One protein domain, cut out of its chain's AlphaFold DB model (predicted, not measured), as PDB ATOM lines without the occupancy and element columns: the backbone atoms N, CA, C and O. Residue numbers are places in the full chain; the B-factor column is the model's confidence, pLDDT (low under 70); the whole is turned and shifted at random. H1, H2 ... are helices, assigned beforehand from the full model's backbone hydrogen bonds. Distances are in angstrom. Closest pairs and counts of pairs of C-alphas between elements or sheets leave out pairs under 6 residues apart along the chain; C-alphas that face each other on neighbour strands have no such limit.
ATOM      1  N   LEU A   2     -22.354 -47.686  18.872       85.81
ATOM      2  CA  LEU A   2     -23.584 -48.215  19.509       85.81
ATOM      3  C   LEU A   2     -23.354 -48.935  20.849       85.81
ATOM      4  O   LEU A   2     -24.101 -48.720  21.797       85.81
ATOM      5  N   ALA A   3     -22.252 -49.673  20.993       88.50
ATOM      6  CA  ALA A   3     -21.833 -50.171  22.305       88.50
ATOM      7  C   ALA A   3     -21.550 -49.029  23.309       88.50
ATOM      8  O   ALA A   3     -21.860 -49.162  24.487       88.50
ATOM      9  N   TYR A   4     -21.013 -47.889  22.860       91.12
ATOM     10  CA  TYR A   4     -20.677 -46.754  23.729       91.12
ATOM     11  C   TYR A   4     -21.903 -45.927  24.143       91.12
ATOM     12  O   TYR A   4     -21.944 -45.486  25.288       91.12
ATOM     13  N   THR A   5     -22.923 -45.764  23.285       90.81
ATOM     14  CA  THR A   5     -24.207 -45.172  23.713       90.81
ATOM     15  C   THR A   5     -24.896 -46.055  24.742       90.81
ATOM     16  O   THR A   5     -25.329 -45.539  25.768       90.81
ATOM     17  N   ILE A   6     -24.950 -47.374  24.512       89.94
ATOM     18  CA  ILE A   6     -25.544 -48.319  25.467       89.94
ATOM     19  C   ILE A   6     -24.770 -48.303  26.787       89.94
ATOM     20  O   ILE A   6     -25.385 -48.091  27.822       89.94
ATOM     21  N   VAL A   7     -23.438 -48.429  26.780       90.56
ATOM     22  CA  VAL A   7     -22.629 -48.400  28.014       90.56
ATOM     23  C   VAL A   7     -22.776 -47.070  28.762       90.56
ATOM     24  O   VAL A   7     -22.955 -47.082  29.978       90.56
ATOM     25  N   ALA A   8     -22.765 -45.925  28.070       88.62
ATOM     26  CA  ALA A   8     -22.979 -44.627  28.709       88.62
ATOM     27  C   ALA A   8     -24.396 -44.501  29.304       88.62
ATOM     28  O   ALA A   8     -24.540 -44.020  30.428       88.62
ATOM     29  N   ALA A   9     -25.425 -44.991  28.603       87.44
ATOM     30  CA  ALA A   9     -26.792 -45.049  29.117       87.44
ATOM     31  C   ALA A   9     -26.923 -46.012  30.308       87.44
ATOM     32  O   ALA A   9     -27.550 -45.655  31.297       87.44
ATOM     33  N   SER A  10     -26.282 -47.183  30.286       86.62
ATOM     34  CA  SER A  10     -26.257 -48.121  31.414       86.62
ATOM     35  C   SER A  10     -25.559 -47.528  32.639       86.62
ATOM     36  O   SER A  10     -26.085 -47.644  33.742       86.62
ATOM     37  N   VAL A  11     -24.421 -46.846  32.474       84.56
ATOM     38  CA  VAL A  11     -23.735 -46.138  33.573       84.56
ATOM     39  C   VAL A  11     -24.606 -45.009  34.131       84.56
ATOM     40  O   VAL A  11     -24.653 -44.822  35.347       84.56
ATOM     41  N   LEU A  12     -25.330 -44.290  33.267       84.56
ATOM     42  CA  LEU A  12     -26.288 -43.271  33.686       84.56
ATOM     43  C   LEU A  12     -27.441 -43.902  34.484       84.56
ATOM     44  O   LEU A  12     -27.660 -43.511  35.622       84.56
ATOM     45  N   LEU A  13     -28.107 -44.938  33.964       85.19
ATOM     46  CA  LEU A  13     -29.199 -45.654  34.643       85.19
ATOM     47  C   LEU A  13     -28.765 -46.232  36.003       85.19
ATOM     48  O   LEU A  13     -29.409 -45.976  37.019       85.19
ATOM     49  N   LEU A  14     -27.625 -46.931  36.064       79.81
ATOM     50  CA  LEU A  14     -27.098 -47.553  37.291       79.81
ATOM     51  C   LEU A  14     -26.807 -46.550  38.423       79.81
ATOM     52  O   LEU A  14     -26.782 -46.945  39.594       79.81
ATOM     53  N   ARG A  15     -26.616 -45.264  38.093       77.00
ATOM     54  CA  ARG A  15     -26.429 -44.152  39.040       77.00
ATOM     55  C   ARG A  15     -27.730 -43.726  39.739       77.00
ATOM     56  O   ARG A  15     -27.667 -43.222  40.862       77.00
ATOM     57  N   TYR A  16     -28.885 -43.948  39.112       74.06
ATOM     58  CA  TYR A  16     -30.206 -43.597  39.656       74.06
ATOM     59  C   TYR A  16     -31.032 -44.820  40.092       74.06
ATOM     60  O   TYR A  16     -31.865 -44.689  40.985       74.06
ATOM     61  N   THR A  17     -30.749 -46.015  39.560       72.44
ATOM     62  CA  THR A  17     -31.304 -47.291  40.042       72.44
ATOM     63  C   THR A  17     -31.090 -47.477  41.548       72.44
ATOM     64  O   THR A  17     -29.987 -47.303  42.080       72.44
ATOM     65  N   GLU A  18     -32.151 -47.884  42.235       59.88
ATOM     66  CA  GLU A  18     -32.173 -48.235  43.656       59.88
ATOM     67  C   GLU A  18     -31.380 -49.532  43.922       59.88
ATOM     68  O   GLU A  18     -31.487 -50.501  43.168       59.88
ATOM     69  N   ASN A  19     -30.595 -49.590  45.005       52.31
ATOM     70  CA  ASN A  19     -29.915 -50.827  45.407       52.31
ATOM     71  C   ASN A  19     -30.899 -51.770  46.121       52.31
ATOM     72  O   ASN A  19     -31.062 -51.697  47.336       52.31
ATOM     73  N   SER A  43     -49.703 -33.410  38.507       57.72
ATOM     74  CA  SER A  43     -48.330 -33.143  38.038       57.72
ATOM     75  C   SER A  43     -47.271 -34.240  38.245       57.72
ATOM     76  O   SER A  43     -46.324 -34.068  39.011       57.72
ATOM     77  N   VAL A  44     -47.287 -35.257  37.372       61.62
ATOM     78  CA  VAL A  44     -46.087 -36.071  37.053       61.62
ATOM     79  C   VAL A  44     -44.884 -35.171  36.702       61.62
ATOM     80  O   VAL A  44     -43.756 -35.452  37.094       61.62
ATOM     81  N   LEU A  45     -45.130 -34.017  36.067       60.03
ATOM     82  CA  LEU A  45     -44.131 -32.971  35.807       60.03
ATOM     83  C   LEU A  45     -43.399 -32.485  37.074       60.03
ATOM     84  O   LEU A  45     -42.191 -32.274  37.037       60.03
ATOM     85  N   ALA A  46     -44.093 -32.335  38.208       59.12
ATOM     86  CA  ALA A  46     -43.472 -31.895  39.462       59.12
ATOM     87  C   ALA A  46     -42.592 -32.989  40.097       59.12
ATOM     88  O   ALA A  46     -41.675 -32.679  40.860       59.12
ATOM     89  N   GLN A  47     -42.859 -34.256  39.760       62.94
ATOM     90  CA  GLN A  47     -42.052 -35.407  40.153       62.94
ATOM     91  C   GLN A  47     -40.808 -35.551  39.262       62.94
ATOM     92  O   GLN A  47     -39.724 -35.767  39.795       62.94
ATOM     93  N   ILE A  48     -40.942 -35.334  37.944       64.00
ATOM     94  CA  ILE A  48     -39.825 -35.272  36.978       64.00
ATOM     95  C   ILE A  48     -38.790 -34.227  37.425       64.00
ATOM     96  O   ILE A  48     -37.637 -34.573  37.670       64.00
ATOM     97  N   PHE A  49     -39.225 -32.984  37.671       62.47
ATOM     98  CA  PHE A  49     -38.356 -31.900  38.155       62.47
ATOM     99  C   PHE A  49     -37.945 -32.009  39.641       62.47
ATOM    100  O   PHE A  49     -37.299 -31.100  40.159       62.47
ATOM    101  N   ASN A  50     -38.312 -33.089  40.349       60.91
ATOM    102  CA  ASN A  50     -38.002 -33.319  41.769       60.91
ATOM    103  C   ASN A  50     -38.332 -32.120  42.697       60.91
ATOM    104  O   ASN A  50     -37.660 -31.875  43.703       60.91
ATOM    105  N   CYS A  51     -39.404 -31.371  42.408       51.81
ATOM    106  CA  CYS A  51     -39.783 -30.183  43.187       51.81
ATOM    107  C   CYS A  51     -40.123 -30.503  44.657       51.81
ATOM    108  O   CYS A  51     -40.073 -29.617  45.508       51.81
ATOM    109  N   GLY A  52     -40.439 -31.767  44.969       51.97
ATOM    110  CA  GLY A  52     -40.667 -32.259  46.332       51.97
ATOM    111  C   GLY A  52     -39.398 -32.543  47.150       51.97
ATOM    112  O   GLY A  52     -39.513 -32.838  48.337       51.97
ATOM    113  N   ARG A  53     -38.193 -32.432  46.561       50.94
ATOM    114  CA  ARG A  53     -36.896 -32.572  47.258       50.94
ATOM    115  C   ARG A  53     -36.755 -33.906  48.016       50.94
ATOM    116  O   ARG A  53     -36.203 -33.955  49.119       50.94
ATOM    117  N   TYR A  54     -37.263 -34.991  47.430       51.31
ATOM    118  CA  TYR A  54     -37.265 -36.312  48.058       51.31
ATOM    119  C   TYR A  54     -35.836 -36.843  48.218       51.31
ATOM    120  O   TYR A  54     -35.003 -36.722  47.322       51.31
ATOM    121  N   LYS A  55     -35.531 -37.382  49.404       48.12
ATOM    122  CA  LYS A  55     -34.147 -37.641  49.846       48.12
ATOM    123  C   LYS A  55     -33.663 -39.077  49.606       48.12
ATOM    124  O   LYS A  55     -32.463 -39.328  49.678       48.12
ATOM    125  N   ASN A  56     -34.591 -39.985  49.311       45.56
ATOM    126  CA  ASN A  56     -34.356 -41.408  49.075       45.56
ATOM    127  C   ASN A  56     -34.867 -41.773  47.668       45.56
ATOM    128  O   ASN A  56     -35.882 -41.211  47.250       45.56
ATOM    129  N   PRO A  57     -34.219 -42.705  46.946       56.06
ATOM    130  CA  PRO A  57     -34.783 -43.254  45.720       56.06
ATOM    131  C   PRO A  57     -36.014 -44.108  46.051       56.06
ATOM    132  O   PRO A  57     -35.954 -44.977  46.914       56.06
ATOM    133  N   THR A  58     -37.116 -43.881  45.339       63.78
ATOM    134  CA  THR A  58     -38.304 -44.750  45.358       63.78
ATOM    135  C   THR A  58     -38.340 -45.557  44.061       63.78
ATOM    136  O   THR A  58     -37.930 -45.044  43.019       63.78
ATOM    137  N   LYS A  59     -38.906 -46.772  44.066       63.50
ATOM    138  CA  LYS A  59     -39.091 -47.617  42.861       63.50
ATOM    139  C   LYS A  59     -39.748 -46.886  41.673       63.50
ATOM    140  O   LYS A  59     -39.443 -47.179  40.523       63.50
ATOM    141  N   THR A  60     -40.616 -45.908  41.939       64.56
ATOM    142  CA  THR A  60     -41.229 -45.029  40.925       64.56
ATOM    143  C   THR A  60     -40.267 -43.980  40.359       64.56
ATOM    144  O   THR A  60     -40.380 -43.612  39.196       64.56
ATOM    145  N   SER A  61     -39.294 -43.511  41.146       67.69
ATOM    146  CA  SER A  61     -38.244 -42.608  40.662       67.69
ATOM    147  C   SER A  61     -37.303 -43.322  39.696       67.69
ATOM    148  O   SER A  61     -36.902 -42.724  38.707       67.69
ATOM    149  N   GLU A  62     -36.970 -44.591  39.949       74.75
ATOM    150  CA  GLU A  62     -36.127 -45.395  39.054       74.75
ATOM    151  C   GLU A  62     -36.744 -45.539  37.657       74.75
ATOM    152  O   GLU A  62     -36.060 -45.320  36.656       74.75
ATOM    153  N   THR A  63     -38.042 -45.856  37.572       78.75
ATOM    154  CA  THR A  63     -38.729 -45.954  36.278       78.75
ATOM    155  C   THR A  63     -38.859 -44.593  35.596       78.75
ATOM    156  O   THR A  63     -38.678 -44.524  34.383       78.75
ATOM    157  N   ILE A  64     -39.079 -43.505  36.348       80.69
ATOM    158  CA  ILE A  64     -39.053 -42.136  35.803       80.69
ATOM    159  C   ILE A  64     -37.695 -41.821  35.157       80.69
ATOM    160  O   ILE A  64     -37.685 -41.372  34.011       80.69
ATOM    161  N   VAL A  65     -36.561 -42.119  35.810       81.94
ATOM    162  CA  VAL A  65     -35.237 -41.875  35.201       81.94
ATOM    163  C   VAL A  65     -35.033 -42.748  33.959       81.94
ATOM    164  O   VAL A  65     -34.490 -42.286  32.958       81.94
ATOM    165  N   ALA A  66     -35.501 -44.001  33.979       85.75
ATOM    166  CA  ALA A  66     -35.409 -44.884  32.818       85.75
ATOM    167  C   ALA A  66     -36.190 -44.346  31.602       85.75
ATOM    168  O   ALA A  66     -35.657 -44.330  30.490       85.75
ATOM    169  N   PHE A  67     -37.409 -43.837  31.815       87.00
ATOM    170  CA  PHE A  67     -38.174 -43.147  30.773       87.00
ATOM    171  C   PHE A  67     -37.493 -41.855  30.315       87.00
ATOM    172  O   PHE A  67     -37.455 -41.579  29.119       87.00
ATOM    173  N   GLU A  68     -36.918 -41.077  31.228       87.25
ATOM    174  CA  GLU A  68     -36.258 -39.819  30.888       87.25
ATOM    175  C   GLU A  68     -34.979 -40.019  30.063       87.25
ATOM    176  O   GLU A  68     -34.787 -39.332  29.061       87.25
ATOM    177  N   VAL A  69     -34.143 -41.005  30.404       89.56
ATOM    178  CA  VAL A  69     -32.958 -41.376  29.609       89.56
ATOM    179  C   VAL A  69     -33.366 -41.914  28.231       89.56
ATOM    180  O   VAL A  69     -32.706 -41.622  27.233       89.56
ATOM    181  N   PHE A  70     -34.482 -42.642  28.135       90.75
ATOM    182  CA  PHE A  70     -35.038 -43.082  26.853       90.75
ATOM    183  C   PHE A  70     -35.530 -41.901  25.994       90.75
ATOM    184  O   PHE A  70     -35.174 -41.803  24.817       90.75
ATOM    185  N   ILE A  71     -36.267 -40.953  26.585       92.00
ATOM    186  CA  ILE A  71     -36.708 -39.720  25.914       92.00
ATOM    187  C   ILE A  71     -35.499 -38.863  25.502       92.00
ATOM    188  O   ILE A  71     -35.475 -38.342  24.388       92.00
ATOM    189  N   TYR A  72     -34.460 -38.772  26.337       92.44
ATOM    190  CA  TYR A  72     -33.213 -38.074  26.015       92.44
ATOM    191  C   TYR A  72     -32.538 -38.644  24.760       92.44
ATOM    192  O   TYR A  72     -32.138 -37.882  23.880       92.44
ATOM    193  N   CYS A  73     -32.463 -39.974  24.632       92.38
ATOM    194  CA  CYS A  73     -31.939 -40.629  23.433       92.38
ATOM    195  C   CYS A  73     -32.763 -40.289  22.178       92.38
ATOM    196  O   CYS A  73     -32.178 -39.968  21.144       92.38
ATOM    197  N   ILE A  74     -34.100 -40.285  22.265       93.81
ATOM    198  CA  ILE A  74     -34.983 -39.884  21.153       93.81
ATOM    199  C   ILE A  74     -34.742 -38.417  20.767       93.81
ATOM    200  O   ILE A  74     -34.582 -38.104  19.587       93.81
ATOM    201  N   ILE A  75     -34.655 -37.516  21.747       94.62
ATOM    202  CA  ILE A  75     -34.396 -36.088  21.517       94.62
ATOM    203  C   ILE A  75     -32.996 -35.853  20.926       94.62
ATOM    204  O   ILE A  75     -32.851 -35.011  20.044       94.62
ATOM    205  N   CYS A  76     -31.976 -36.626  21.318       93.81
ATOM    206  CA  CYS A  76     -30.653 -36.581  20.683       93.81
ATOM    207  C   CYS A  76     -30.698 -37.023  19.212       93.81
ATOM    208  O   CYS A  76     -30.033 -36.416  18.372       93.81
ATOM    209  N   VAL A  77     -31.503 -38.041  18.878       93.00
ATOM    210  CA  VAL A  77     -31.704 -38.461  17.482       93.00
ATOM    211  C   VAL A  77     -32.419 -37.368  16.683       93.00
ATOM    212  O   VAL A  77     -31.934 -36.982  15.622       93.00
ATOM    213  N   LEU A  78     -33.506 -36.796  17.212       94.00
ATOM    214  CA  LEU A  78     -34.221 -35.683  16.574       94.00
ATOM    215  C   LEU A  78     -33.325 -34.447  16.383       94.00
ATOM    216  O   LEU A  78     -33.336 -33.848  15.311       94.00
ATOM    217  N   MET A  79     -32.491 -34.108  17.371       94.25
ATOM    218  CA  MET A  79     -31.512 -33.018  17.281       94.25
ATOM    219  C   MET A  79     -30.514 -33.245  16.136       94.25
ATOM    220  O   MET A  79     -30.266 -32.335  15.344       94.25
ATOM    221  N   GLY A  80     -29.957 -34.455  16.024       91.75
ATOM    222  CA  GLY A  80     -29.022 -34.799  14.953       91.75
ATOM    223  C   GLY A  80     -29.680 -34.831  13.570       91.75
ATOM    224  O   GLY A  80     -29.084 -34.354  12.607       91.75
ATOM    225  N   LEU A  81     -30.931 -35.298  13.475       92.19
ATOM    226  CA  LEU A  81     -31.725 -35.236  12.244       92.19
ATOM    227  C   LEU A  81     -31.967 -33.779  11.813       92.19
ATOM    228  O   LEU A  81     -31.742 -33.455  10.648       92.19
ATOM    229  N   CYS A  82     -32.318 -32.873  12.735       92.62
ATOM    230  CA  CYS A  82     -32.390 -31.434  12.445       92.62
ATOM    231  C   CYS A  82     -31.028 -30.873  11.991       92.62
ATOM    232  O   CYS A  82     -30.958 -30.162  10.992       92.62
ATOM    233  N   ALA A  83     -29.922 -31.247  12.640       91.44
ATOM    234  CA  ALA A  83     -28.569 -30.815  12.260       91.44
ATOM    235  C   ALA A  83     -28.070 -31.363  10.897       91.44
ATOM    236  O   ALA A  83     -26.998 -30.965  10.417       91.44
ATOM    237  N   ILE A  84     -28.824 -32.271  10.271       91.19
ATOM    238  CA  ILE A  84     -28.573 -32.804   8.926       91.19
ATOM    239  C   ILE A  84     -29.577 -32.206   7.938       91.19
ATOM    240  O   ILE A  84     -29.171 -31.426   7.084       91.19
ATOM    241  N   TYR A  85     -30.872 -32.499   8.085       91.44
ATOM    242  CA  TYR A  85     -31.913 -32.090   7.133       91.44
ATOM    243  C   TYR A  85     -32.201 -30.587   7.127       91.44
ATOM    244  O   TYR A  85     -32.586 -30.044   6.096       91.44
ATOM    245  N   LEU A  86     -32.026 -29.905   8.261       92.00
ATOM    246  CA  LEU A  86     -32.292 -28.470   8.382       92.00
ATOM    247  C   LEU A  86     -31.046 -27.599   8.151       92.00
ATOM    248  O   LEU A  86     -31.138 -26.376   8.190       92.00
ATOM    249  N   ARG A  87     -29.892 -28.212   7.857       91.50
ATOM    250  CA  ARG A  87     -28.595 -27.543   7.666       91.50
ATOM    251  C   ARG A  87     -28.643 -26.388   6.671       91.50
ATOM    252  O   ARG A  87     -28.211 -25.287   7.005       91.50
ATOM    253  N   ASP A  88     -29.173 -26.642   5.480       92.38
ATOM    254  CA  ASP A  88     -29.183 -25.658   4.396       92.38
ATOM    255  C   ASP A  88     -30.189 -24.535   4.686       92.38
ATOM    256  O   ASP A  88     -29.892 -23.364   4.467       92.38
ATOM    257  N   TYR A  89     -31.326 -24.867   5.304       92.81
ATOM    258  CA  TYR A  89     -32.331 -23.900   5.750       92.81
ATOM    259  C   TYR A  89     -31.811 -22.982   6.880       92.81
ATOM    260  O   TYR A  89     -32.045 -21.773   6.841       92.81
ATOM    261  N   ILE A  90     -31.018 -23.497   7.837       91.88
ATOM    262  CA  ILE A  90     -30.272 -22.653   8.797       91.88
ATOM    263  C   ILE A  90     -29.229 -21.794   8.063       91.88
ATOM    264  O   ILE A  90     -29.101 -20.611   8.372       91.88
ATOM    265  N   GLY A  91     -28.504 -22.355   7.089       91.69
ATOM    266  CA  GLY A  91     -27.515 -21.624   6.284       91.69
ATOM    267  C   GLY A  91     -28.114 -20.462   5.482       91.69
ATOM    268  O   GLY A  91     -27.490 -19.409   5.365       91.69
ATOM    269  N   ASN A  92     -29.352 -20.624   5.010       92.69
ATOM    270  CA  ASN A  92     -30.146 -19.596   4.334       92.69
ATOM    271  C   ASN A  92     -30.781 -18.574   5.303       92.69
ATOM    272  O   ASN A  92     -31.363 -17.589   4.852       92.69
ATOM    273  N   GLY A  93     -30.678 -18.783   6.621       90.31
ATOM    274  CA  GLY A  93     -31.240 -17.896   7.645       90.31
ATOM    275  C   GLY A  93     -32.743 -18.068   7.894       90.31
ATOM    276  O   GLY A  93     -33.380 -17.153   8.418       90.31
ATOM    277  N   GLU A  94     -33.337 -19.207   7.530       94.19
ATOM    278  CA  GLU A  94     -34.784 -19.412   7.646       94.19
ATOM    279  C   GLU A  94     -35.247 -19.528   9.104       94.19
ATOM    280  O   GLU A  94     -34.886 -20.440   9.855       94.19
ATOM    281  N   ILE A  95     -36.122 -18.600   9.493       93.50
ATOM    282  CA  ILE A  95     -36.557 -18.412  10.879       93.50
ATOM    283  C   ILE A  95     -37.273 -19.659  11.420       93.50
ATOM    284  O   ILE A  95     -37.028 -20.038  12.565       93.50
ATOM    285  N   TRP A  96     -38.099 -20.350  10.616       93.88
ATOM    286  CA  TRP A  96     -38.771 -21.579  11.071       93.88
ATOM    287  C   TRP A  96     -37.768 -22.680  11.432       93.88
ATOM    288  O   TRP A  96     -37.945 -23.372  12.431       93.88
ATOM    289  N   ALA A  97     -36.686 -22.813  10.662       93.12
ATOM    290  CA  ALA A  97     -35.706 -23.878  10.827       93.12
ATOM    291  C   ALA A  97     -34.840 -23.643  12.073       93.12
ATOM    292  O   ALA A  97     -34.600 -24.563  12.864       93.12
ATOM    293  N   ILE A  98     -34.453 -22.384  12.295       93.25
ATOM    294  CA  ILE A  98     -33.768 -21.930  13.507       93.25
ATOM    295  C   ILE A  98     -34.663 -22.148  14.739       93.25
ATOM    296  O   ILE A  98     -34.203 -22.711  15.731       93.25
ATOM    297  N   VAL A  99     -35.948 -21.772  14.676       95.19
ATOM    298  CA  VAL A  99     -36.904 -21.942  15.788       95.19
ATOM    299  C   VAL A  99     -37.129 -23.419  16.127       95.19
ATOM    300  O   VAL A  99     -37.009 -23.785  17.294       95.19
ATOM    301  N   ILE A 100     -37.387 -24.282  15.138       94.19
ATOM    302  CA  ILE A 100     -37.584 -25.728  15.356       94.19
ATOM    303  C   ILE A 100     -36.338 -26.350  16.001       94.19
ATOM    304  O   ILE A 100     -36.442 -27.033  17.019       94.19
ATOM    305  N   THR A 101     -35.152 -26.061  15.461       92.94
ATOM    306  CA  THR A 101     -33.889 -26.603  15.988       92.94
ATOM    307  C   THR A 101     -33.612 -26.092  17.407       92.94
ATOM    308  O   THR A 101     -33.219 -26.870  18.277       92.94
ATOM    309  N   SER A 102     -33.889 -24.812  17.679       94.25
ATOM    310  CA  SER A 102     -33.764 -24.208  19.013       94.25
ATOM    311  C   SER A 102     -34.708 -24.849  20.038       94.25
ATOM    312  O   SER A 102     -34.288 -25.129  21.158       94.25
ATOM    313  N   ILE A 103     -35.950 -25.174  19.655       95.69
ATOM    314  CA  ILE A 103     -36.907 -25.881  20.524       95.69
ATOM    315  C   ILE A 103     -36.399 -27.289  20.871       95.69
ATOM    316  O   ILE A 103     -36.422 -27.669  22.041       95.69
ATOM    317  N   VAL A 104     -35.890 -28.051  19.896       94.69
ATOM    318  CA  VAL A 104     -35.345 -29.402  20.144       94.69
ATOM    319  C   VAL A 104     -34.115 -29.351  21.061       94.69
ATOM    320  O   VAL A 104     -34.018 -30.140  22.003       94.69
ATOM    321  N   VAL A 105     -33.205 -28.394  20.851       93.81
ATOM    322  CA  VAL A 105     -32.038 -28.180  21.727       93.81
ATOM    323  C   VAL A 105     -32.463 -27.735  23.132       93.81
ATOM    324  O   VAL A 105     -31.927 -28.241  24.117       93.81
ATOM    325  N   PHE A 106     -33.456 -26.850  23.254       94.25
ATOM    326  CA  PHE A 106     -33.999 -26.424  24.545       94.25
ATOM    327  C   PHE A 106     -34.599 -27.603  25.325       94.25
ATOM    328  O   PHE A 106     -34.273 -27.784  26.497       94.25
ATOM    329  N   ILE A 107     -35.395 -28.457  24.673       93.94
ATOM    330  CA  ILE A 107     -35.946 -29.678  25.284       93.94
ATOM    331  C   ILE A 107     -34.817 -30.614  25.744       93.94
ATOM    332  O   ILE A 107     -34.867 -31.118  26.866       93.94
ATOM    333  N   ALA A 108     -33.763 -30.797  24.938       91.81
ATOM    334  CA  ALA A 108     -32.601 -31.600  25.325       91.81
ATOM    335  C   ALA A 108     -31.919 -31.069  26.601       91.81
ATOM    336  O   ALA A 108     -31.589 -31.848  27.495       91.81
ATOM    337  N   VAL A 109     -31.743 -29.748  26.713       91.06
ATOM    338  CA  VAL A 109     -31.158 -29.101  27.900       91.06
ATOM    339  C   VAL A 109     -32.076 -29.219  29.119       91.06
ATOM    340  O   VAL A 109     -31.587 -29.514  30.208       91.06
ATOM    341  N   VAL A 110     -33.393 -29.055  28.956       90.00
ATOM    342  CA  VAL A 110     -34.375 -29.235  30.042       90.00
ATOM    343  C   VAL A 110     -34.334 -30.663  30.597       90.00
ATOM    344  O   VAL A 110     -34.326 -30.835  31.815       90.00
ATOM    345  N   ILE A 111     -34.220 -31.675  29.729       88.38
ATOM    346  CA  ILE A 111     -34.080 -33.078  30.144       88.38
ATOM    347  C   ILE A 111     -32.758 -33.305  30.895       88.38
ATOM    348  O   ILE A 111     -32.768 -33.883  31.977       88.38
ATOM    349  N   ILE A 112     -31.624 -32.793  30.397       86.94
ATOM    350  CA  ILE A 112     -30.336 -32.889  31.114       86.94
ATOM    351  C   ILE A 112     -30.435 -32.241  32.504       86.94
ATOM    352  O   ILE A 112     -29.962 -32.816  33.484       86.94
ATOM    353  N   MET A 113     -31.063 -31.066  32.615       85.12
ATOM    354  CA  MET A 113     -31.241 -30.374  33.897       85.12
ATOM    355  C   MET A 113     -32.142 -31.152  34.860       85.12
ATOM    356  O   MET A 113     -31.858 -31.194  36.056       85.12
ATOM    357  N   SER A 114     -33.186 -31.807  34.356       83.75
ATOM    358  CA  SER A 114     -34.068 -32.672  35.142       83.75
ATOM    359  C   SER A 114     -33.329 -33.919  35.663       83.75
ATOM    360  O   SER A 114     -33.272 -34.113  36.881       83.75
ATOM    361  N   ILE A 115     -32.597 -34.643  34.802       83.00
ATOM    362  CA  ILE A 115     -31.694 -35.750  35.191       83.00
ATOM    363  C   ILE A 115     -30.694 -35.294  36.275       83.00
ATOM    364  O   ILE A 115     -30.439 -36.004  37.250       83.00
ATOM    365  N   VAL A 116     -30.116 -34.095  36.146       78.56
ATOM    366  CA  VAL A 116     -29.172 -33.531  37.133       78.56
ATOM    367  C   VAL A 116     -29.855 -33.147  38.458       78.56
ATOM    368  O   VAL A 116     -29.214 -33.219  39.507       78.56
ATOM    369  N   THR A 117     -31.140 -32.782  38.436       73.12
ATOM    370  CA  THR A 117     -31.926 -32.358  39.615       73.12
ATOM    371  C   THR A 117     -32.517 -33.542  40.402       73.12
ATOM    372  O   THR A 117     -32.896 -33.403  41.572       73.12
ATOM    373  N   GLN A 118     -32.575 -34.730  39.801       73.19
ATOM    374  CA  GLN A 118     -33.072 -35.944  40.450       73.19
ATOM    375  C   GLN A 118     -32.159 -36.452  41.582       73.19
ATOM    376  O   GLN A 118     -30.930 -36.304  41.528       73.19
ATOM    377  N   PRO A 119     -32.740 -37.075  42.627       62.72
ATOM    378  CA  PRO A 119     -31.991 -37.483  43.805       62.72
ATOM    379  C   PRO A 119     -31.083 -38.663  43.451       62.72
ATOM    380  O   PRO A 119     -31.526 -39.792  43.256       62.72
ATOM    381  N   THR A 120     -29.782 -38.391  43.352       63.62
ATOM    382  CA  THR A 120     -28.781 -39.416  43.037       63.62
ATOM    383  C   THR A 120     -28.729 -40.461  44.156       63.62
ATOM    384  O   THR A 120     -28.643 -40.112  45.334       63.62
ATOM    385  N   SER A 121     -28.737 -41.744  43.785       61.62
ATOM    386  CA  SER A 121     -28.640 -42.866  44.723       61.62
ATOM    387  C   SER A 121     -27.326 -42.799  45.521       61.62
ATOM    388  O   SER A 121     -26.262 -42.590  44.934       61.62
ATOM    389  N   ASN A 122     -27.376 -42.980  46.848       51.72
ATOM    390  CA  ASN A 122     -26.208 -42.909  47.747       51.72
ATOM    391  C   ASN A 122     -25.317 -44.165  47.649       51.72
ATOM    392  O   ASN A 122     -25.086 -44.879  48.620       51.72
ATOM    393  N   LYS A 123     -24.816 -44.444  46.444       55.25
ATOM    394  CA  LYS A 123     -23.789 -45.457  46.188       55.25
ATOM    395  C   LYS A 123     -22.427 -44.794  46.338       55.25
ATOM    396  O   LYS A 123     -22.168 -43.779  45.687       55.25
ATOM    397  N   GLU A 124     -21.545 -45.365  47.153       45.75
ATOM    398  CA  GLU A 124     -20.174 -44.870  47.313       45.75
ATOM    399  C   GLU A 124     -19.314 -45.209  46.086       45.75
ATOM    400  O   GLU A 124     -18.458 -46.091  46.097       45.75
ATOM    401  N   LEU A 125     -19.549 -44.485  44.991       56.34
ATOM    402  CA  LEU A 125     -18.666 -44.487  43.832       56.34
ATOM    403  C   LEU A 125     -17.326 -43.873  44.255       56.34
ATOM    404  O   LEU A 125     -17.222 -42.663  44.459       56.34
ATOM    405  N   SER A 126     -16.307 -44.729  44.386       49.31
ATOM    406  CA  SER A 126     -14.978 -44.399  44.931       49.31
ATOM    407  C   SER A 126     -14.282 -43.217  44.225       49.31
ATOM    408  O   SER A 126     -13.467 -42.518  44.824       49.31
ATOM    409  N   PHE A 127     -14.668 -42.915  42.980       52.09
ATOM    410  CA  PHE A 127     -14.159 -41.788  42.198       52.09
ATOM    411  C   PHE A 127     -15.163 -40.624  42.139       52.09
ATOM    412  O   PHE A 127     -15.969 -40.507  41.212       52.09
ATOM    413  N   LYS A 128     -15.082 -39.714  43.121       51.69
ATOM    414  CA  LYS A 128     -15.850 -38.452  43.160       51.69
ATOM    415  C   LYS A 128     -15.319 -37.416  42.158       51.69
ATOM    416  O   LYS A 128     -14.698 -36.427  42.535       51.69
ATOM    417  N   VAL A 129     -15.619 -37.607  40.876       55.62
ATOM    418  CA  VAL A 129     -15.551 -36.525  39.876       55.62
ATOM    419  C   VAL A 129     -16.766 -35.598  40.089       55.62
ATOM    420  O   VAL A 129     -17.874 -36.098  40.265       55.62
ATOM    421  N   PRO A 130     -16.645 -34.258  40.071       59.38
ATOM    422  CA  PRO A 130     -17.768 -33.369  40.407       59.38
ATOM    423  C   PRO A 130     -18.888 -33.279  39.344       59.38
ATOM    424  O   PRO A 130     -19.855 -32.555  39.547       59.38
ATOM    425  N   LEU A 131     -18.781 -33.997  38.214       64.69
ATOM    426  CA  LEU A 131     -19.657 -33.857  37.033       64.69
ATOM    427  C   LEU A 131     -20.195 -35.203  36.487       64.69
ATOM    428  O   LEU A 131     -20.548 -35.306  35.312       64.69
ATOM    429  N   VAL A 132     -20.290 -36.248  37.325       64.25
ATOM    430  CA  VAL A 132     -20.655 -37.623  36.896       64.25
ATOM    431  C   VAL A 132     -21.976 -37.786  36.110       64.25
ATOM    432  O   VAL A 132     -21.994 -38.698  35.296       64.25
ATOM    433  N   PRO A 133     -23.066 -36.994  36.247       71.56
ATOM    434  CA  PRO A 133     -24.227 -37.159  35.354       71.56
ATOM    435  C   PRO A 133     -24.015 -36.540  33.962       71.56
ATOM    436  O   PRO A 133     -24.536 -37.049  32.972       71.56
ATOM    437  N   LEU A 134     -23.223 -35.467  33.866       80.88
ATOM    438  CA  LEU A 134     -23.011 -34.726  32.619       80.88
ATOM    439  C   LEU A 134     -22.084 -35.468  31.650       80.88
ATOM    440  O   LEU A 134     -22.303 -35.411  30.445       80.88
ATOM    441  N   ILE A 135     -21.081 -36.194  32.154       87.06
ATOM    442  CA  ILE A 135     -20.111 -36.908  31.305       87.06
ATOM    443  C   ILE A 135     -20.778 -38.051  30.497       87.06
ATOM    444  O   ILE A 135     -20.591 -38.084  29.279       87.06
ATOM    445  N   PRO A 136     -21.609 -38.945  31.082       86.50
ATOM    446  CA  PRO A 136     -22.377 -39.932  30.322       86.50
ATOM    447  C   PRO A 136     -23.417 -39.298  29.393       86.50
ATOM    448  O   PRO A 136     -23.518 -39.727  28.249       86.50
ATOM    449  N   ALA A 137     -24.144 -38.261  29.830       86.19
ATOM    450  CA  ALA A 137     -25.130 -37.580  28.984       86.19
ATOM    451  C   ALA A 137     -24.480 -36.956  27.733       86.19
ATOM    452  O   ALA A 137     -24.933 -37.187  26.612       86.19
ATOM    453  N   LEU A 138     -23.350 -36.258  27.902       89.00
ATOM    454  CA  LEU A 138     -22.567 -35.711  26.794       89.00
ATOM    455  C   LEU A 138     -21.999 -36.823  25.895       89.00
ATOM    456  O   LEU A 138     -22.018 -36.688  24.676       89.00
ATOM    457  N   SER A 139     -21.546 -37.940  26.476       91.56
ATOM    458  CA  SER A 139     -21.091 -39.113  25.718       91.56
ATOM    459  C   SER A 139     -22.211 -39.716  24.860       91.56
ATOM    460  O   SER A 139     -21.975 -40.046  23.699       91.56
ATOM    461  N   ILE A 140     -23.441 -39.815  25.375       91.31
ATOM    462  CA  ILE A 140     -24.613 -40.266  24.606       91.31
ATOM    463  C   ILE A 140     -24.871 -39.313  23.430       91.31
ATOM    464  O   ILE A 140     -24.928 -39.771  22.289       91.31
ATOM    465  N   LEU A 141     -24.943 -38.000  23.684       91.06
ATOM    466  CA  LEU A 141     -25.169 -36.975  22.657       91.06
ATOM    467  C   LEU A 141     -24.106 -37.027  21.552       91.06
ATOM    468  O   LEU A 141     -24.444 -37.102  20.370       91.06
ATOM    469  N   VAL A 142     -22.823 -37.039  21.926       91.31
ATOM    470  CA  VAL A 142     -21.698 -37.080  20.979       91.31
ATOM    471  C   VAL A 142     -21.709 -38.380  20.175       91.31
ATOM    472  O   VAL A 142     -21.601 -38.336  18.950       91.31
ATOM    473  N   ASN A 143     -21.900 -39.539  20.813       92.56
ATOM    474  CA  ASN A 143     -21.948 -40.807  20.086       92.56
ATOM    475  C   ASN A 143     -23.153 -40.889  19.126       92.56
ATOM    476  O   ASN A 143     -22.985 -41.405  18.023       92.56
ATOM    477  N   ILE A 144     -24.334 -40.372  19.496       90.38
ATOM    478  CA  ILE A 144     -25.511 -40.309  18.603       90.38
ATOM    479  C   ILE A 144     -25.254 -39.354  17.428       90.38
ATOM    480  O   ILE A 144     -25.542 -39.707  16.285       90.38
ATOM    481  N   TYR A 145     -24.646 -38.189  17.669       89.38
ATOM    482  CA  TYR A 145     -24.257 -37.262  16.602       89.38
ATOM    483  C   TYR A 145     -23.287 -37.912  15.601       89.38
ATOM    484  O   TYR A 145     -23.504 -37.833  14.390       89.38
ATOM    485  N   LEU A 146     -22.266 -38.632  16.086       89.25
ATOM    486  CA  LEU A 146     -21.340 -39.369  15.218       89.25
ATOM    487  C   LEU A 146     -22.023 -40.515  14.452       89.25
ATOM    488  O   LEU A 146     -21.638 -40.777  13.317       89.25
ATOM    489  N   MET A 147     -23.037 -41.186  15.017       88.62
ATOM    490  CA  MET A 147     -23.826 -42.171  14.258       88.62
ATOM    491  C   MET A 147     -24.638 -41.530  13.131       88.62
ATOM    492  O   MET A 147     -24.773 -42.121  12.067       88.62
ATOM    493  N   LEU A 148     -25.206 -40.345  13.351       87.12
ATOM    494  CA  LEU A 148     -26.032 -39.678  12.342       87.12
ATOM    495  C   LEU A 148     -25.184 -39.042  11.228       87.12
ATOM    496  O   LEU A 148     -25.663 -38.896  10.110       87.12
ATOM    497  N   MET A 149     -23.903 -38.757  11.486       88.50
ATOM    498  CA  MET A 149     -22.907 -38.472  10.442       88.50
ATOM    499  C   MET A 149     -22.404 -39.714   9.682       88.50
ATOM    500  O   MET A 149     -21.665 -39.563   8.708       88.50
ATOM    501  N   LEU A 150     -22.758 -40.932  10.106       87.25
ATOM    502  CA  LEU A 150     -22.369 -42.166   9.424       87.25
ATOM    503  C   LEU A 150     -23.320 -42.483   8.262       87.25
ATOM    504  O   LEU A 150     -24.536 -42.344   8.373       87.25
ATOM    505  N   ASP A 151     -22.746 -42.965   7.161       87.62
ATOM    506  CA  ASP A 151     -23.473 -43.294   5.935       87.62
ATOM    507  C   ASP A 151     -24.569 -44.364   6.137       87.62
ATOM    508  O   ASP A 151     -24.418 -45.311   6.921       87.62
TER     509      ASP A 151
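AT A GLANCE: This is residues 2 to 19 and 43 to 151 of the 691 residues of the protein "Low affinity cationic amino acid transporter 2" of Anoplophora glabripennis (UniProt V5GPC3). Four longer helices run roughly lengthwise: the longest, H3, is in the middle, with H5 side by side with it on one side and the pair H1 and H6 on the other, so that H1, H3 and H6 form a three-helix bundle, their centres making a triangle. The short H4 sits in the turn from H3 to H5 at one end, and the short H2 lies near H3 and H5 towards the other end. The printed part has 127 residues with six named helices, H1 to H6 in order, and no named strand; the class is all helix. It is only just compact, close to loose, with a radius of gyration of the C-alphas of 16.3 A, and spans 50 by 34 by 23 A.

IN THESE COORDINATES: H1 is residues 2 to 16, 21.7 A from first to last C-alpha, beginning at C-alpha 2 (-23.584, -48.215, 19.509). H2 is residues 44 to 48, 6.3 A long. H3 is residues 59 to 85, 39.6 A long, with C-alpha 59 at (-39.091, -47.617, 42.861). H4 is residues 87 to 91, 6.2 A long. H5 is residues 95 to 117, 32.3 A long. H6 is residues 134 to 148, 21.1 A long, ending at C-alpha 148 (-26.032, -39.678, 12.342).

HOW THE PARTS SIT: H1 touches H6 at a shallow tilt of 24 degrees, opposite ways; their closest C-alphas, of Ala 8 and Pro 136, are 5.0 A apart. Residues 62 to 69 of H3 touch H1, opposite ways, at a tilt of 34 degrees, only just shallow; the closest C-alphas, of Tyr 16 and Glu 62, are 6.2 A apart. Residues 73 to 81 of H3 touch H6, the same way at a steep tilt of 40 degrees, closest at the C-alphas of Gly 80 and Tyr 145, 5.6 A. H3 and H5 touch at a shallow tilt of 25 degrees, opposite ways, closest at the C-alphas of Met 79 and Val 104, 6.0 A. H5 and H6, a helical hairpin, only just touch, with 3 pairs of C-alphas within 8 A. H4 touches H5 only at the corner, and only just, with 3 such pairs. H2 is close to but not clearly touching H5; their closest C-alphas, of Ile 48 and Ser 114, are 6.6 A apart. H1 and H5 are apart. Every O i to N i+4 pair is within hydrogen-bond range in H2, H4, H5 and H6; in H1 10 of 11 are, in H3 22 of 23.

THE WHOLE: The C-alphas farthest apart, of Asn 19 and Asn 92, are 51.6 A apart. Residues 20 to 42 are not printed, and C-alphas 19 and 43 are 26.6 A apart across this cut. The link from H5 to H6, residues 118 to 133, is long. Mean pLDDT of the printed part is 80.0; residues 18 to 19, 43 to 61 and 119 to 132 are under 70.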